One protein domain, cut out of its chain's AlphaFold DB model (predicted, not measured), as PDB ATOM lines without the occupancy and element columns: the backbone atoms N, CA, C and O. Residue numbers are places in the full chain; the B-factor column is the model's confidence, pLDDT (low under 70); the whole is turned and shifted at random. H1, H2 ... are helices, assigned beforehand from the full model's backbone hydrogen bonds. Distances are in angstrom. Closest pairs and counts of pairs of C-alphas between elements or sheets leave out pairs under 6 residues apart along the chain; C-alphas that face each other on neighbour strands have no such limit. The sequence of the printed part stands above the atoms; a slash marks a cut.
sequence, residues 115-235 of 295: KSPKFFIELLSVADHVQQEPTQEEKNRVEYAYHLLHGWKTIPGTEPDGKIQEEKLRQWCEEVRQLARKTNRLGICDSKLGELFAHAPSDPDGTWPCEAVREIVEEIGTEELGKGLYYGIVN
ATOM      1  N   LYS A 115      38.323   3.760  25.165       90.94
ATOM      2  CA  LYS A 115      39.778   3.979  25.105       90.94
ATOM      3  C   LYS A 115      40.235   4.760  23.868       90.94
ATOM      4  O   LYS A 115      41.323   5.329  23.890       90.94
ATOM      5  N   SER A 116      39.474   4.735  22.771       93.75
ATOM      6  CA  SER A 116      39.916   5.238  21.464       93.75
ATOM      7  C   SER A 116      38.918   6.224  20.843       93.75
ATOM      8  O   SER A 116      38.026   5.816  20.092       93.75
ATOM      9  N   PRO A 117      39.139   7.543  21.028       95.12
ATOM     10  CA  PRO A 117      38.439   8.606  20.296       95.12
ATOM     11  C   PRO A 117      38.384   8.384  18.782       95.12
ATOM     12  O   PRO A 117      37.395   8.681  18.108       95.12
ATOM     13  N   LYS A 118      39.463   7.825  18.225       95.44
ATOM     14  CA  LYS A 118      39.569   7.529  16.797       95.44
ATOM     15  C   LYS A 118      38.579   6.454  16.360       95.44
ATOM     16  O   LYS A 118      37.943   6.622  15.324       95.44
ATOM     17  N   PHE A 119      38.436   5.385  17.142       94.38
ATOM     18  CA  PHE A 119      37.511   4.299  16.823       94.38
ATOM     19  C   PHE A 119      36.057   4.784  16.832       94.38
ATOM     20  O   PHE A 119      35.304   4.474  15.911       94.38
ATOM     21  N   PHE A 120      35.695   5.638  17.794       95.44
ATOM     22  CA  PHE A 120      34.385   6.290  17.822       95.44
ATOM     23  C   PHE A 120      34.096   7.070  16.528       95.44
ATOM     24  O   PHE A 120      33.058   6.865  15.902       95.44
ATOM     25  N   ILE A 121      35.031   7.908  16.066       95.31
ATOM     26  CA  ILE A 121      34.851   8.685  14.827       95.31
ATOM     27  C   ILE A 121      34.831   7.806  13.573       95.31
ATOM     28  O   ILE A 121      34.103   8.110  12.622       95.31
ATOM     29  N   GLU A 122      35.601   6.717  13.547       93.12
ATOM     30  CA  GLU A 122      35.551   5.734  12.462       93.12
ATOM     31  C   GLU A 122      34.161   5.083  12.377       93.12
ATOM     32  O   GLU A 122      33.568   5.075  11.296       93.12
ATOM     33  N   LEU A 123      33.599   4.625  13.501       92.81
ATOM     34  CA  LEU A 123      32.244   4.064  13.540       92.81
ATOM     35  C   LEU A 123      31.174   5.094  13.191       92.81
ATOM     36  O   LEU A 123      30.271   4.786  12.417       92.81
ATOM     37  N   LEU A 124      31.297   6.319  13.701       92.62
ATOM     38  CA  LEU A 124      30.372   7.399  13.379       92.62
ATOM     39  C   LEU A 124      30.362   7.682  11.874       92.62
ATOM     40  O   LEU A 124      29.307   7.856  11.272       92.62
ATOM     41  N   SER A 125      31.542   7.666  11.252       91.06
ATOM     42  CA  SER A 125      31.681   7.868   9.809       91.06
ATOM     43  C   SER A 125      31.064   6.731   8.998       91.06
ATOM     44  O   SER A 125      30.572   6.990   7.904       91.06
ATOM     45  N   VAL A 126      31.091   5.495   9.514       90.50
ATOM     46  CA  VAL A 126      30.411   4.341   8.907       90.50
ATOM     47  C   VAL A 126      28.897   4.471   9.054       90.50
ATOM     48  O   VAL A 126      28.193   4.315   8.065       90.50
ATOM     49  N   ALA A 127      28.397   4.788  10.251       87.81
ATOM     50  CA  ALA A 127      26.965   4.897  10.529       87.81
ATOM     51  C   ALA A 127      26.285   6.032   9.736       87.81
ATOM     52  O   ALA A 127      25.149   5.890   9.299       87.81
ATOM     53  N   ASP A 128      26.998   7.135   9.512       83.25
ATOM     54  CA  ASP A 128      26.547   8.289   8.723       83.25
ATOM     55  C   ASP A 128      26.728   8.097   7.199       83.25
ATOM     56  O   ASP A 128      26.337   8.934   6.384       83.25
ATOM     57  N   HIS A 129      27.354   7.002   6.758       78.62
ATOM     58  CA  HIS A 129      27.650   6.820   5.343       78.62
ATOM     59  C   HIS A 129      26.407   6.418   4.537       78.62
ATOM     60  O   HIS A 129      26.023   5.250   4.482       78.62
ATOM     61  N   VAL A 130      25.818   7.386   3.834       71.50
ATOM     62  CA  VAL A 130      24.735   7.139   2.873       71.50
ATOM     63  C   VAL A 130      25.318   6.866   1.486       71.50
ATOM     64  O   VAL A 130      25.822   7.772   0.819       71.50
ATOM     65  N   GLN A 131      25.226   5.618   1.025       73.06
ATOM     66  CA  GLN A 131      25.518   5.255  -0.366       73.06
ATOM     67  C   GLN A 131      24.246   5.216  -1.216       73.06
ATOM     68  O   GLN A 131      23.167   4.899  -0.721       73.06
ATOM     69  N   GLN A 132      24.381   5.504  -2.515       70.19
ATOM     70  CA  GLN A 132      23.253   5.493  -3.455       70.19
ATOM     71  C   GLN A 132      22.772   4.070  -3.792       70.19
ATOM     72  O   GLN A 132      21.581   3.883  -4.018       70.19
ATOM     73  N   GLU A 133      23.660   3.069  -3.754       78.50
ATOM     74  CA  GLU A 133      23.333   1.652  -3.992       78.50
ATOM     75  C   GLU A 133      24.195   0.725  -3.109       78.50
ATOM     76  O   GLU A 133      25.104   0.062  -3.608       78.50
ATOM     77  N   PRO A 134      23.954   0.680  -1.787       82.31
ATOM     78  CA  PRO A 134      24.775  -0.120  -0.889       82.31
ATOM     79  C   PRO A 134      24.531  -1.615  -1.099       82.31
ATOM     80  O   PRO A 134      23.383  -2.085  -1.153       82.31
ATOM     81  N   THR A 135      25.620  -2.375  -1.142       86.75
ATOM     82  CA  THR A 135      25.601  -3.837  -1.056       86.75
ATOM     83  C   THR A 135      24.994  -4.293   0.276       86.75
ATOM     84  O   THR A 135      24.909  -3.535   1.245       86.75
ATOM     85  N   GLN A 136      24.565  -5.557   0.364       83.06
ATOM     86  CA  GLN A 136      24.026  -6.086   1.625       83.06
ATOM     87  C   GLN A 136      25.068  -6.057   2.756       83.06
ATOM     88  O   GLN A 136      24.715  -5.815   3.906       83.06
ATOM     89  N   GLU A 137      26.343  -6.266   2.431       82.69
ATOM     90  CA  GLU A 137      27.442  -6.197   3.396       82.69
ATOM     91  C   GLU A 137      27.614  -4.780   3.953       82.69
ATOM     92  O   GLU A 137      27.769  -4.609   5.161       82.69
ATOM     93  N   GLU A 138      27.513  -3.758   3.103       84.75
ATOM     94  CA  GLU A 138      27.574  -2.357   3.531       84.75
ATOM     95  C   GLU A 138      26.377  -1.979   4.400       84.75
ATOM     96  O   GLU A 138      26.568  -1.362   5.447       84.75
ATOM     97  N   LYS A 139      25.162  -2.412   4.035       86.25
ATOM     98  CA  LYS A 139      23.964  -2.204   4.866       86.25
ATOM     99  C   LYS A 139      24.133  -2.810   6.256       86.25
ATOM    100  O   LYS A 139      23.907  -2.120   7.245       86.25
ATOM    101  N   ASN A 140      24.590  -4.061   6.323       85.56
ATOM    102  CA  ASN A 140      24.849  -4.732   7.595       85.56
ATOM    103  C   ASN A 140      25.910  -3.974   8.403       85.56
ATOM    104  O   ASN A 140      25.770  -3.817   9.607       85.56
ATOM    105  N   ARG A 141      26.962  -3.466   7.752       87.62
ATOM    106  CA  ARG A 141      28.031  -2.726   8.432       87.62
ATOM    107  C   ARG A 141      27.539  -1.411   9.042       87.62
ATOM    108  O   ARG A 141      27.935  -1.092  10.160       87.62
ATOM    109  N   VAL A 142      26.694  -0.670   8.323       89.88
ATOM    110  CA  VAL A 142      26.048   0.558   8.821       89.88
ATOM    111  C   VAL A 142      25.144   0.233  10.005       89.88
ATOM    112  O   VAL A 142      25.245   0.872  11.049       89.88
ATOM    113  N   GLU A 143      24.311  -0.797   9.867       88.06
ATOM    114  CA  GLU A 143      23.420  -1.258  10.929       88.06
ATOM    115  C   GLU A 143      24.202  -1.678  12.184       88.06
ATOM    116  O   GLU A 143      23.851  -1.295  13.295       88.06
ATOM    117  N   TYR A 144      25.305  -2.408  12.021       90.25
ATOM    118  CA  TYR A 144      26.136  -2.859  13.138       90.25
ATOM    119  C   TYR A 144      26.828  -1.684  13.827       90.25
ATOM    120  O   TYR A 144      26.822  -1.604  15.052       90.25
ATOM    121  N   ALA A 145      27.365  -0.731  13.060       91.88
ATOM    122  CA  ALA A 145      27.929   0.489  13.629       91.88
ATOM    123  C   ALA A 145      26.875   1.280  14.421       91.88
ATOM    124  O   ALA A 145      27.160   1.731  15.528       91.88
ATOM    125  N   TYR A 146      25.655   1.400  13.888       89.25
ATOM    126  CA  TYR A 146      24.545   2.051  14.578       89.25
ATOM    127  C   TYR A 146      24.190   1.342  15.892       89.25
ATOM    128  O   TYR A 146      24.155   1.991  16.935       89.25
ATOM    129  N   HIS A 147      23.985   0.020  15.865       87.50
ATOM    130  CA  HIS A 147      23.632  -0.756  17.061       87.50
ATOM    131  C   HIS A 147      24.726  -0.712  18.124       87.50
ATOM    132  O   HIS A 147      24.417  -0.582  19.306       87.50
ATOM    133  N   LEU A 148      25.999  -0.772  17.720       92.31
ATOM    134  CA  LEU A 148      27.123  -0.671  18.649       92.31
ATOM    135  C   LEU A 148      27.182   0.708  19.316       92.31
ATOM    136  O   LEU A 148      27.359   0.793  20.526       92.31
ATOM    137  N   LEU A 149      27.014   1.787  18.544       91.69
ATOM    138  CA  LEU A 149      27.006   3.148  19.084       91.69
ATOM    139  C   LEU A 149      25.797   3.390  19.997       91.69
ATOM    140  O   LEU A 149      25.941   4.030  21.029       91.69
ATOM    141  N   HIS A 150      24.622   2.874  19.635       86.94
ATOM    142  CA  HIS A 150      23.396   3.048  20.416       86.94
ATOM    143  C   HIS A 150      23.377   2.197  21.697       86.94
ATOM    144  O   HIS A 150      22.837   2.613  22.718       86.94
ATOM    145  N   GLY A 151      23.987   1.009  21.666       88.31
ATOM    146  CA  GLY A 151      24.123   0.135  22.832       88.31
ATOM    147  C   GLY A 151      25.193   0.585  23.833       88.31
ATOM    148  O   GLY A 151      25.240   0.057  24.950       88.31
ATOM    149  N   TRP A 152      26.046   1.543  23.462       91.56
ATOM    150  CA  TRP A 152      27.133   2.027  24.303       91.56
ATOM    151  C   TRP A 152      26.649   3.103  25.282       91.56
ATOM    152  O   TRP A 152      26.249   4.195  24.890       91.56
ATOM    153  N   LYS A 153      26.697   2.782  26.580       90.12
ATOM    154  CA  LYS A 153      26.136   3.611  27.664       90.12
ATOM    155  C   LYS A 153      27.184   4.063  28.693       90.12
ATOM    156  O   LYS A 153      26.844   4.706  29.678       90.12
ATOM    157  N   THR A 154      28.451   3.692  28.509       91.31
ATOM    158  CA  THR A 154      29.524   3.979  29.475       91.31
ATOM    159  C   THR A 154      30.224   5.280  29.113       91.31
ATOM    160  O   THR A 154      30.754   5.406  28.012       91.31
ATOM    161  N   ILE A 155      30.260   6.229  30.048       94.00
ATOM    162  CA  ILE A 155      30.905   7.527  29.832       94.00
ATOM    163  C   ILE A 155      32.435   7.370  29.861       94.00
ATOM    164  O   ILE A 155      32.960   6.770  30.805       94.00
ATOM    165  N   PRO A 156      33.176   7.918  28.884       94.50
ATOM    166  CA  PRO A 156      34.631   7.900  28.908       94.50
ATOM    167  C   PRO A 156      35.228   8.526  30.164       94.50
ATOM    168  O   PRO A 156      34.809   9.594  30.603       94.50
ATOM    169  N   GLY A 157      36.220   7.852  30.749       90.81
ATOM    170  CA  GLY A 157      36.829   8.285  32.007       90.81
ATOM    171  C   GLY A 157      36.095   7.799  33.259       90.81
ATOM    172  O   GLY A 157      36.453   8.236  34.354       90.81
ATOM    173  N   THR A 158      35.116   6.899  33.119       91.81
ATOM    174  CA  THR A 158      34.486   6.215  34.256       91.81
ATOM    175  C   THR A 158      35.484   5.258  34.912       91.81
ATOM    176  O   THR A 158      36.085   4.405  34.263       91.81
ATOM    177  N   GLU A 159      35.677   5.393  36.218       88.62
ATOM    178  CA  GLU A 159      36.525   4.512  37.016       88.62
ATOM    179  C   GLU A 159      35.758   3.282  37.528       88.62
ATOM    180  O   GLU A 159      34.526   3.257  37.495       88.62
ATOM    181  N   PRO A 160      36.451   2.236  38.024       83.81
ATOM    182  CA  PRO A 160      35.794   1.034  38.547       83.81
ATOM    183  C   PRO A 160      34.819   1.287  39.707       83.81
ATOM    184  O   PRO A 160      33.988   0.430  39.999       83.81
ATOM    185  N   ASP A 161      34.920   2.437  40.381       84.19
ATOM    186  CA  ASP A 161      33.992   2.872  41.429       84.19
ATOM    187  C   ASP A 161      32.741   3.593  40.881       84.19
ATOM    188  O   ASP A 161      31.872   3.988  41.658       84.19
ATOM    189  N   GLY A 162      32.637   3.745  39.558       83.50
ATOM    190  CA  GLY A 162      31.538   4.410  38.861       83.50
ATOM    191  C   GLY A 162      31.668   5.930  38.777       83.50
ATOM    192  O   GLY A 162      30.775   6.575  38.229       83.50
ATOM    193  N   LYS A 163      32.749   6.525  39.300       89.31
ATOM    194  CA  LYS A 163      32.973   7.971  39.205       89.31
ATOM    195  C   LYS A 163      33.607   8.341  37.880       89.31
ATOM    196  O   LYS A 163      34.477   7.641  37.372       89.31
ATOM    197  N   ILE A 164      33.204   9.485  37.345       93.12
ATOM    198  CA  ILE A 164      33.773  10.026  36.115       93.12
ATOM    199  C   ILE A 164      34.925  10.960  36.471       93.12
ATOM    200  O   ILE A 164      34.753  11.925  37.215       93.12
ATOM    201  N   GLN A 165      36.100  10.676  35.917       94.19
ATOM    202  CA  GLN A 165      37.252  11.566  35.982       94.19
ATOM    203  C   GLN A 165      37.110  12.656  34.922       94.19
ATOM    204  O   GLN A 165      37.377  12.420  33.742       94.19
ATOM    205  N   GLU A 166      36.710  13.847  35.361       94.38
ATOM    206  CA  GLU A 166      36.422  15.005  34.507       94.38
ATOM    207  C   GLU A 166      37.535  15.294  33.493       94.38
ATOM    208  O   GLU A 166      37.259  15.419  32.307       94.38
ATOM    209  N   GLU A 167      38.799  15.310  33.921       94.94
ATOM    210  CA  GLU A 167      39.931  15.603  33.032       94.94
ATOM    211  C   GLU A 167      40.090  14.554  31.916       94.94
ATOM    212  O   GLU A 167      40.371  14.898  30.770       94.94
ATOM    213  N   LYS A 168      39.864  13.265  32.218       95.31
ATOM    214  CA  LYS A 168      39.911  12.202  31.198       95.31
ATOM    215  C   LYS A 168      38.754  12.341  30.215       95.31
ATOM    216  O   LYS A 168      38.959  12.178  29.014       95.31
ATOM    217  N   LEU A 169      37.558  12.648  30.722       96.38
ATOM    218  CA  LEU A 169      36.388  12.892  29.883       96.38
ATOM    219  C   LEU A 169      36.616  14.105  28.972       96.38
ATOM    220  O   LEU A 169      36.383  14.013  27.769       96.38
ATOM    221  N   ARG A 170      37.140  15.206  29.523       96.62
ATOM    222  CA  ARG A 170      37.472  16.435  28.791       96.62
ATOM    223  C   ARG A 170      38.428  16.155  27.640       96.62
ATOM    224  O   ARG A 170      38.095  16.436  26.491       96.62
ATOM    225  N   GLN A 171      39.563  15.519  27.932       96.62
ATOM    226  CA  GLN A 171      40.556  15.146  26.922       96.62
ATOM    227  C   GLN A 171      39.951  14.255  25.834       96.62
ATOM    228  O   GLN A 171      40.138  14.508  24.644       96.62
ATOM    229  N   TRP A 172      39.161  13.252  26.225       97.44
ATOM    230  CA  TRP A 172      38.503  12.363  25.272       97.44
ATOM    231  C   TRP A 172      37.529  13.127  24.355       97.44
ATOM    232  O   TRP A 172      37.580  12.975  23.133       97.44
ATOM    233  N   CYS A 173      36.687  14.004  24.914       97.06
ATOM    234  CA  CYS A 173      35.748  14.826  24.151       97.06
ATOM    235  C   CYS A 173      36.459  15.808  23.213       97.06
ATOM    236  O   CYS A 173      36.044  15.977  22.063       97.06
ATOM    237  N   GLU A 174      37.542  16.441  23.662       96.88
ATOM    238  CA  GLU A 174      38.357  17.315  22.822       96.88
ATOM    239  C   GLU A 174      38.934  16.566  21.621       96.88
ATOM    240  O   GLU A 174      38.800  17.032  20.485       96.88
ATOM    241  N   GLU A 175      39.530  15.393  21.841       97.12
ATOM    242  CA  GLU A 175      40.101  14.567  20.777       97.12
ATOM    243  C   GLU A 175      39.039  14.123  19.766       97.12
ATOM    244  O   GLU A 175      39.218  14.295  18.553       97.12
ATOM    245  N   VAL A 176      37.902  13.614  20.249       97.06
ATOM    246  CA  VAL A 176      36.769  13.203  19.410       97.06
ATOM    247  C   VAL A 176      36.278  14.369  18.549       97.06
ATOM    248  O   VAL A 176      36.164  14.235  17.327       97.06
ATOM    249  N   ARG A 177      36.073  15.554  19.136       97.31
ATOM    250  CA  ARG A 177      35.611  16.741  18.397       97.31
ATOM    251  C   ARG A 177      36.659  17.260  17.414       97.31
ATOM    252  O   ARG A 177      36.313  17.693  16.313       97.31
ATOM    253  N   GLN A 178      37.947  17.206  17.757       97.31
ATOM    254  CA  GLN A 178      39.030  17.545  16.829       97.31
ATOM    255  C   GLN A 178      39.043  16.615  15.609       97.31
ATOM    256  O   GLN A 178      39.207  17.082  14.479       97.31
ATOM    257  N   LEU A 179      38.853  15.311  15.812       96.69
ATOM    258  CA  LEU A 179      38.767  14.327  14.734       96.69
ATOM    259  C   LEU A 179      37.487  14.502  13.899       96.69
ATOM    260  O   LEU A 179      37.567  14.492  12.670       96.69
ATOM    261  N   ALA A 180      36.343  14.769  14.535       95.19
ATOM    262  CA  ALA A 180      35.076  15.037  13.855       95.19
ATOM    263  C   ALA A 180      35.144  16.267  12.936       95.19
ATOM    264  O   ALA A 180      34.582  16.265  11.839       95.19
ATOM    265  N   ARG A 181      35.875  17.319  13.334       95.56
ATOM    266  CA  ARG A 181      36.114  18.494  12.476       95.56
ATOM    267  C   ARG A 181      36.886  18.130  11.210       95.56
ATOM    268  O   ARG A 181      36.554  18.628  10.138       95.56
ATOM    269  N   LYS A 182      37.875  17.235  11.306       94.31
ATOM    270  CA  LYS A 182      38.665  16.783  10.144       94.31
ATOM    271  C   LYS A 182      37.826  15.990   9.141       94.31
ATOM    272  O   LYS A 182      38.141  16.000   7.955       94.31
ATOM    273  N   THR A 183      36.767  15.325   9.600       89.75
ATOM    274  CA  THR A 183      35.857  14.530   8.762       89.75
ATOM    275  C   THR A 183      34.542  15.245   8.439       89.75
ATOM    276  O   THR A 183      33.661  14.627   7.844       89.75
ATOM    277  N   ASN A 184      34.415  16.534   8.793       90.62
ATOM    278  CA  ASN A 184      33.216  17.366   8.634       90.62
ATOM    279  C   ASN A 184      31.940  16.768   9.264       90.62
ATOM    280  O   ASN A 184      30.856  16.857   8.696       90.62
ATOM    281  N   ARG A 185      32.076  16.143  10.439       92.69
ATOM    282  CA  ARG A 185      30.998  15.445  11.169       92.69
ATOM    283  C   ARG A 185      30.767  15.983  12.578       92.69
ATOM    284  O   ARG A 185      30.244  15.275  13.431       92.69
ATOM    285  N   LEU A 186      31.157  17.231  12.840       95.31
ATOM    286  CA  LEU A 186      31.079  17.811  14.183       95.31
ATOM    287  C   LEU A 186      29.647  17.821  14.743       95.31
ATOM    288  O   LEU A 186      29.472  17.435  15.886       95.31
ATOM    289  N   GLY A 187      28.635  18.184  13.947       94.06
ATOM    290  CA  GLY A 187      27.245  18.225  14.429       94.06
ATOM    291  C   GLY A 187      26.721  16.853  14.866       94.06
ATOM    292  O   GLY A 187      26.220  16.705  15.974       94.06
ATOM    293  N   ILE A 188      26.918  15.825  14.035       92.81
ATOM    294  CA  ILE A 188      26.507  14.444  14.348       92.81
ATOM    295  C   ILE A 188      27.299  13.906  15.545       92.81
ATOM    296  O   ILE A 188      26.748  13.221  16.402       92.81
ATOM    297  N   CYS A 189      28.587  14.237  15.617       96.00
ATOM    298  CA  CYS A 189      29.434  13.898  16.749       96.00
ATOM    299  C   CYS A 189      28.898  14.510  18.045       96.00
ATOM    300  O   CYS A 189      28.666  13.777  18.998       96.00
ATOM    301  N   ASP A 190      28.658  15.821  18.070       96.94
ATOM    302  CA  ASP A 190      28.148  16.539  19.239       96.94
ATOM    303  C   ASP A 190      26.764  15.989  19.652       96.94
ATOM    304  O   ASP A 190      26.539  15.731  20.832       96.94
ATOM    305  N   SER A 191      25.885  15.667  18.694       95.56
ATOM    306  CA  SER A 191      24.609  14.985  18.959       95.56
ATOM    307  C   SER A 191      24.783  13.603  19.604       95.56
ATOM    308  O   SER A 191      24.142  13.311  20.615       95.56
ATOM    309  N   LYS A 192      25.699  12.764  19.104       94.94
ATOM    310  CA  LYS A 192      25.983  11.458  19.725       94.94
ATOM    311  C   LYS A 192      26.655  11.562  21.091       94.94
ATOM    312  O   LYS A 192      26.386  10.721  21.944       94.94
ATOM    313  N   LEU A 193      27.470  12.591  21.332       96.44
ATOM    314  CA  LEU A 193      27.992  12.884  22.671       96.44
ATOM    315  C   LEU A 193      26.860  13.220  23.643       96.44
ATOM    316  O   LEU A 193      26.836  12.694  24.752       96.44
ATOM    317  N   GLY A 194      25.900  14.041  23.212       96.56
ATOM    318  CA  GLY A 194      24.717  14.352  24.006       96.56
ATOM    319  C   GLY A 194      23.920  13.099  24.378       96.56
ATOM    320  O   GLY A 194      23.622  12.897  25.553       96.56
ATOM    321  N   GLU A 195      23.630  12.227  23.404       95.31
ATOM    322  CA  GLU A 195      22.933  10.956  23.662       95.31
ATOM    323  C   GLU A 195      23.688  10.093  24.683       95.31
ATOM    324  O   GLU A 195      23.081   9.575  25.619       95.31
ATOM    325  N   LEU A 196      25.015   9.989  24.550       95.12
ATOM    326  CA  LEU A 196      25.859   9.251  25.489       95.12
ATOM    327  C   LEU A 196      25.776   9.838  26.907       95.12
ATOM    328  O   LEU A 196      25.622   9.092  27.870       95.12
ATOM    329  N   PHE A 197      25.814  11.166  27.046       96.31
ATOM    330  CA  PHE A 197      25.728  11.856  28.340       96.31
ATOM    331  C   PHE A 197      24.388  11.685  29.056       96.31
ATOM    332  O   PHE A 197      24.335  11.839  30.277       96.31
ATOM    333  N   ALA A 198      23.325  11.275  28.359       94.94
ATOM    334  CA  ALA A 198      22.077  10.885  29.010       94.94
ATOM    335  C   ALA A 198      22.234   9.643  29.914       94.94
ATOM    336  O   ALA A 198      21.412   9.417  30.799       94.94
ATOM    337  N   HIS A 199      23.303   8.859  29.736       93.19
ATOM    338  CA  HIS A 199      23.637   7.706  30.575       93.19
ATOM    339  C   HIS A 199      24.590   8.035  31.733       93.19
ATOM    340  O   HIS A 199      25.063   7.129  32.420       93.19
ATOM    341  N   ALA A 200      24.874   9.319  31.972       93.69
ATOM    342  CA  ALA A 200      25.704   9.744  33.089       93.69
ATOM    343  C   ALA A 200      25.106   9.322  34.448       93.69
ATOM    344  O   ALA A 200      23.880   9.321  34.609       93.69
ATOM    345  N   PRO A 201      25.940   9.000  35.449       92.56
ATOM    346  CA  PRO A 201      25.482   8.793  36.815       92.56
ATOM    347  C   PRO A 201      25.024  10.113  37.454       92.56
ATOM    348  O   PRO A 201      25.325  11.207  36.971       92.56
ATOM    349  N   SER A 202      24.303  10.005  38.568       92.62
ATOM    350  CA  SER A 202      24.030  11.142  39.455       92.62
ATOM    351  C   SER A 202      25.199  11.382  40.409       92.62
ATOM    352  O   SER A 202      25.920  10.450  40.772       92.62
ATOM    353  N   ASP A 203      25.334  12.615  40.880       90.12
ATOM    354  CA  ASP A 203      26.217  12.968  41.986       90.12
ATOM    355  C   ASP A 203      25.747  12.337  43.316       90.12
ATOM    356  O   ASP A 203      24.586  11.926  43.447       90.12
ATOM    357  N   PRO A 204      26.618  12.264  44.347       86.06
ATOM    358  CA  PRO A 204      26.257  11.715  45.658       86.06
ATOM    359  C   PRO A 204      25.090  12.425  46.363       86.06
ATOM    360  O   PRO A 204      24.465  11.842  47.248       86.06
ATOM    361  N   ASP A 205      24.800  13.674  45.998       85.25
ATOM    362  CA  ASP A 205      23.666  14.466  46.488       85.25
ATOM    363  C   ASP A 205      22.351  14.182  45.726       85.25
ATOM    364  O   ASP A 205      21.296  14.725  46.067       85.25
ATOM    365  N   GLY A 206      22.400  13.311  44.712       85.06
ATOM    366  CA  GLY A 206      21.279  12.952  43.848       85.06
ATOM    367  C   GLY A 206      21.059  13.903  42.670       85.06
ATOM    368  O   GLY A 206      20.088  13.720  41.930       85.06
ATOM    369  N   THR A 207      21.923  14.901  42.475       88.88
ATOM    370  CA  THR A 207      21.860  15.809  41.325       88.88
ATOM    371  C   THR A 207      22.294  15.074  40.057       88.88
ATOM    372  O   THR A 207      23.259  14.317  40.056       88.88
ATOM    373  N   TRP A 208      21.546  15.255  38.970       91.75
ATOM    374  CA  TRP A 208      21.817  14.611  37.685       91.75
ATOM    375  C   TRP A 208      21.752  15.640  36.548       91.75
ATOM    376  O   TRP A 208      20.808  16.438  36.561       91.75
ATOM    377  N   PRO A 209      22.649  15.578  35.541       93.81
ATOM    378  CA  PRO A 209      23.835  14.706  35.448       93.81
ATOM    379  C   PRO A 209      24.905  15.025  36.503       93.81
ATOM    380  O   PRO A 209      24.858  16.094  37.112       93.81
ATOM    381  N   CYS A 210      25.871  14.124  36.710       94.38
ATOM    382  CA  CYS A 210      27.010  14.403  37.586       94.38
ATOM    383  C   CYS A 210      27.789  15.654  37.145       94.38
ATOM    384  O   CYS A 210      27.837  15.977  35.954       94.38
ATOM    385  N   GLU A 211      28.437  16.332  38.090       94.44
ATOM    386  CA  GLU A 211      29.144  17.605  37.873       94.44
ATOM    387  C   GLU A 211      30.126  17.547  36.695       94.44
ATOM    388  O   GLU A 211      30.054  18.381  35.796       94.44
ATOM    389  N   ALA A 212      30.936  16.485  36.608       95.12
ATOM    390  CA  ALA A 212      31.895  16.296  35.519       95.12
ATOM    391  C   ALA A 212      31.253  16.330  34.119       95.12
ATOM    392  O   ALA A 212      31.862  16.814  33.173       95.12
ATOM    393  N   VAL A 213      30.025  15.824  33.963       96.25
ATOM    394  CA  VAL A 213      29.310  15.866  32.678       96.25
ATOM    395  C   VAL A 213      28.708  17.249  32.452       96.25
ATOM    396  O   VAL A 213      28.755  17.747  31.331       96.25
ATOM    397  N   ARG A 214      28.194  17.901  33.502       96.12
ATOM    398  CA  ARG A 214      27.645  19.262  33.413       96.12
ATOM    399  C   ARG A 214      28.695  20.269  32.943       96.12
ATOM    400  O   ARG A 214      28.417  21.016  32.010       96.12
ATOM    401  N   GLU A 215      29.902  20.215  33.502       96.69
ATOM    402  CA  GLU A 215      31.030  21.069  33.097       96.69
ATOM    403  C   GLU A 215      31.372  20.921  31.607       96.69
ATOM    404  O   GLU A 215      31.577  21.908  30.902       96.69
ATOM    405  N   ILE A 216      31.387  19.688  31.094       96.88
ATOM    406  CA  ILE A 216      31.684  19.415  29.681       96.88
ATOM    407  C   ILE A 216      30.548  19.874  28.765       96.88
ATOM    408  O   ILE A 216      30.798  20.424  27.690       96.88
ATOM    409  N   VAL A 217      29.295  19.662  29.172       97.00
ATOM    410  CA  VAL A 217      28.122  20.108  28.410       97.00
ATOM    411  C   VAL A 217      28.098  21.637  28.307       97.00
ATOM    412  O   VAL A 217      27.887  22.151  27.207       97.00
ATOM    413  N   GLU A 218      28.369  22.352  29.404       96.81
ATOM    414  CA  GLU A 218      28.493  23.819  29.416       96.81
ATOM    415  C   GLU A 218      29.651  24.314  28.549       96.81
ATOM    416  O   GLU A 218      29.473  25.222  27.737       96.81
ATOM    417  N   GLU A 219      30.835  23.709  28.675       96.12
ATOM    418  CA  GLU A 219      32.002  24.112  27.888       96.12
ATOM    419  C   GLU A 219      31.757  23.947  26.382       96.12
ATOM    420  O   GLU A 219      32.150  24.797  25.574       96.12
ATOM    421  N   ILE A 220      31.127  22.840  25.979       96.25
ATOM    422  CA  ILE A 220      30.850  22.571  24.571       96.25
ATOM    423  C   ILE A 220      29.739  23.490  24.052       96.25
ATOM    424  O   ILE A 220      29.900  24.051  22.964       96.25
ATOM    425  N   GLY A 221      28.631  23.621  24.789       95.06
ATOM    426  CA  GLY A 221      27.583  24.624  24.559       95.06
ATOM    427  C   GLY A 221      26.938  24.626  23.166       95.06
ATOM    428  O   GLY A 221      26.433  25.655  22.718       95.06
ATOM    429  N   THR A 222      26.994  23.518  22.419       96.94
ATOM    430  CA  THR A 222      26.433  23.443  21.058       96.94
ATOM    431  C   THR A 222      24.989  22.959  21.064       96.94
ATOM    432  O   THR A 222      24.671  21.988  21.750       96.94
ATOM    433  N   GLU A 223      24.153  23.533  20.198       96.31
ATOM    434  CA  GLU A 223      22.752  23.125  20.018       96.31
ATOM    435  C   GLU A 223      22.602  21.622  19.713       96.31
ATOM    436  O   GLU A 223      21.738  20.959  20.281       96.31
ATOM    437  N   GLU A 224      23.469  21.059  18.863       97.12
ATOM    438  CA  GLU A 224      23.413  19.636  18.493       97.12
ATOM    439  C   GLU A 224      23.687  18.707  19.679       97.12
ATOM    440  O   GLU A 224      22.992  17.704  19.841       97.12
ATOM    441  N   LEU A 225      24.627  19.071  20.557       97.50
ATOM    442  CA  LEU A 225      24.852  18.349  21.810       97.50
ATOM    443  C   LEU A 225      23.632  18.423  22.723       97.50
ATOM    444  O   LEU A 225      23.202  17.396  23.249       97.50
ATOM    445  N   GLY A 226      23.039  19.610  22.872       96.69
ATOM    446  CA  GLY A 226      21.834  19.782  23.679       96.69
ATOM    447  C   GLY A 226      20.661  18.938  23.173       96.69
ATOM    448  O   GLY A 226      20.012  18.249  23.961       96.69
ATOM    449  N   LYS A 227      20.443  18.903  21.851       96.06
ATOM    450  CA  LYS A 227      19.459  18.013  21.208       96.06
ATOM    451  C   LYS A 227      19.765  16.543  21.472       96.06
ATOM    452  O   LYS A 227      18.858  15.788  21.799       96.06
ATOM    453  N   GLY A 228      21.029  16.141  21.343       96.19
ATOM    454  CA  GLY A 228      21.474  14.782  21.642       96.19
ATOM    455  C   GLY A 228      21.125  14.356  23.065       96.19
ATOM    456  O   GLY A 228      20.517  13.307  23.265       96.19
ATOM    457  N   LEU A 229      21.441  15.206  24.046       96.56
ATOM    458  CA  LEU A 229      21.138  14.956  25.455       96.56
ATOM    459  C   LEU A 229      19.631  14.874  25.697       96.56
ATOM    460  O   LEU A 229      19.157  13.927  26.323       96.56
ATOM    461  N   TYR A 230      18.869  15.810  25.132       95.62
ATOM    462  CA  TYR A 230      17.410  15.780  25.165       95.62
ATOM    463  C   TYR A 230      16.849  14.451  24.626       95.62
ATOM    464  O   TYR A 230      16.066  13.787  25.309       95.62
ATOM    465  N   TYR A 231      17.277  14.019  23.434       93.38
ATOM    466  CA  TYR A 231      16.796  12.774  22.832       93.38
ATOM    467  C   TYR A 231      17.242  11.539  23.611       93.38
ATOM    468  O   TYR A 231      16.445  10.618  23.768       93.38
ATOM    469  N   GLY A 232      18.466  11.521  24.140       92.62
ATOM    470  CA  GLY A 232      18.941  10.437  24.999       92.62
ATOM    471  C   GLY A 232      18.053  10.252  26.232       92.62
ATOM    472  O   GLY A 232      17.648   9.132  26.543       92.62
ATOM    473  N   ILE A 233      17.665  11.353  26.888       92.62
ATOM    474  CA  ILE A 233      16.790  11.324  28.068       92.62
ATOM    475  C   ILE A 233      15.399  10.805  27.705       92.62
ATOM    476  O   ILE A 233      14.906   9.877  28.347       92.62
ATOM    477  N   VAL A 234      14.766  11.374  26.677       89.19
ATOM    478  CA  VAL A 234      13.399  10.998  26.280       89.19
ATOM    479  C   VAL A 234      13.348   9.544  25.800       89.19
ATOM    480  O   VAL A 234      12.453   8.797  26.194       89.19
ATOM    481  N   ASN A 235      14.343   9.098  25.028       86.62
ATOM    482  CA  ASN A 235      14.390   7.729  24.513       86.62
ATOM    483  C   ASN A 235      14.697   6.685  25.596       86.62
ATOM    484  O   ASN A 235      14.254   5.545  25.467       86.62
TER     485      ASN A 235
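AT A GLANCE: This is residues 115 to 235 of the 295 residues of an uncharacterized protein of Planctomycetales bacterium 10988 (UniProt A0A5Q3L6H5). A helical hairpin of H3 and H4 makes the core, with H4 in the middle between H3 and H6, which packs on H4. H1 and H2 lie toward one end of the long axis; H5 and the loop of residues 198 to 210 lie toward the other. The printed part has 121 residues with six named helices, H1 to H6 in chain order, and no named strand: all helix, the packing part aligned, part crossed. It is compact, with a radius of gyration of the C-alphas of 14.9 A, and spans 52 by 26 by 25 A, only just a rod.

IN THESE COORDINATES: H3, residues 166 to 182, runs 24.5 A from C-alpha 166 at (36.422, 15.005, 34.507). H4 is residues 186 to 197, 16.3 A. H1 is residues 117 to 127, 15.5 A, from C-alpha 117 at (38.439, 8.606, 20.296). H2 is residues 136 to 151, 22.1 A. H5 is residues 211 to 220, 14.3 A. H6, residues 223 to 235, 18.1 A, ends at C-alpha 235 at (14.390, 7.729, 24.513).

HOW THE PARTS SIT: The hub H3, with residues 176 to 180 alone, touches H4 in a hairpin, closest C-alphas Ala 180 and Leu 186, 4.9 A, at a shallow tilt of 28 degrees. H1 touches H3, closest C-alphas Pro 117 and Val 176, 5.0 A, and H2, closest Ala 127 and Val 142, 4.8 A. H5 touches residues 166 to 170 of H3 alone, closest C-alphas Ala 212 and Glu 166, 4.8 A. H6 touches H4, closest C-alphas Leu 229 and Gly 194, 3.9 A. H2 and H6 are apart. Every O i to N i+4 pair is within hydrogen-bond range in H1, H2, H3, H4 and H6; in H5, 5 of 6.

THE WHOLE: The farthest C-alphas, Glu 133 and Asp 205, are 52.1 A apart. The printed part has no cut. The links H2 to H3 and H4 to H5 are long. Mean pLDDT of the printed part is 91.9; no printed residue is under 70.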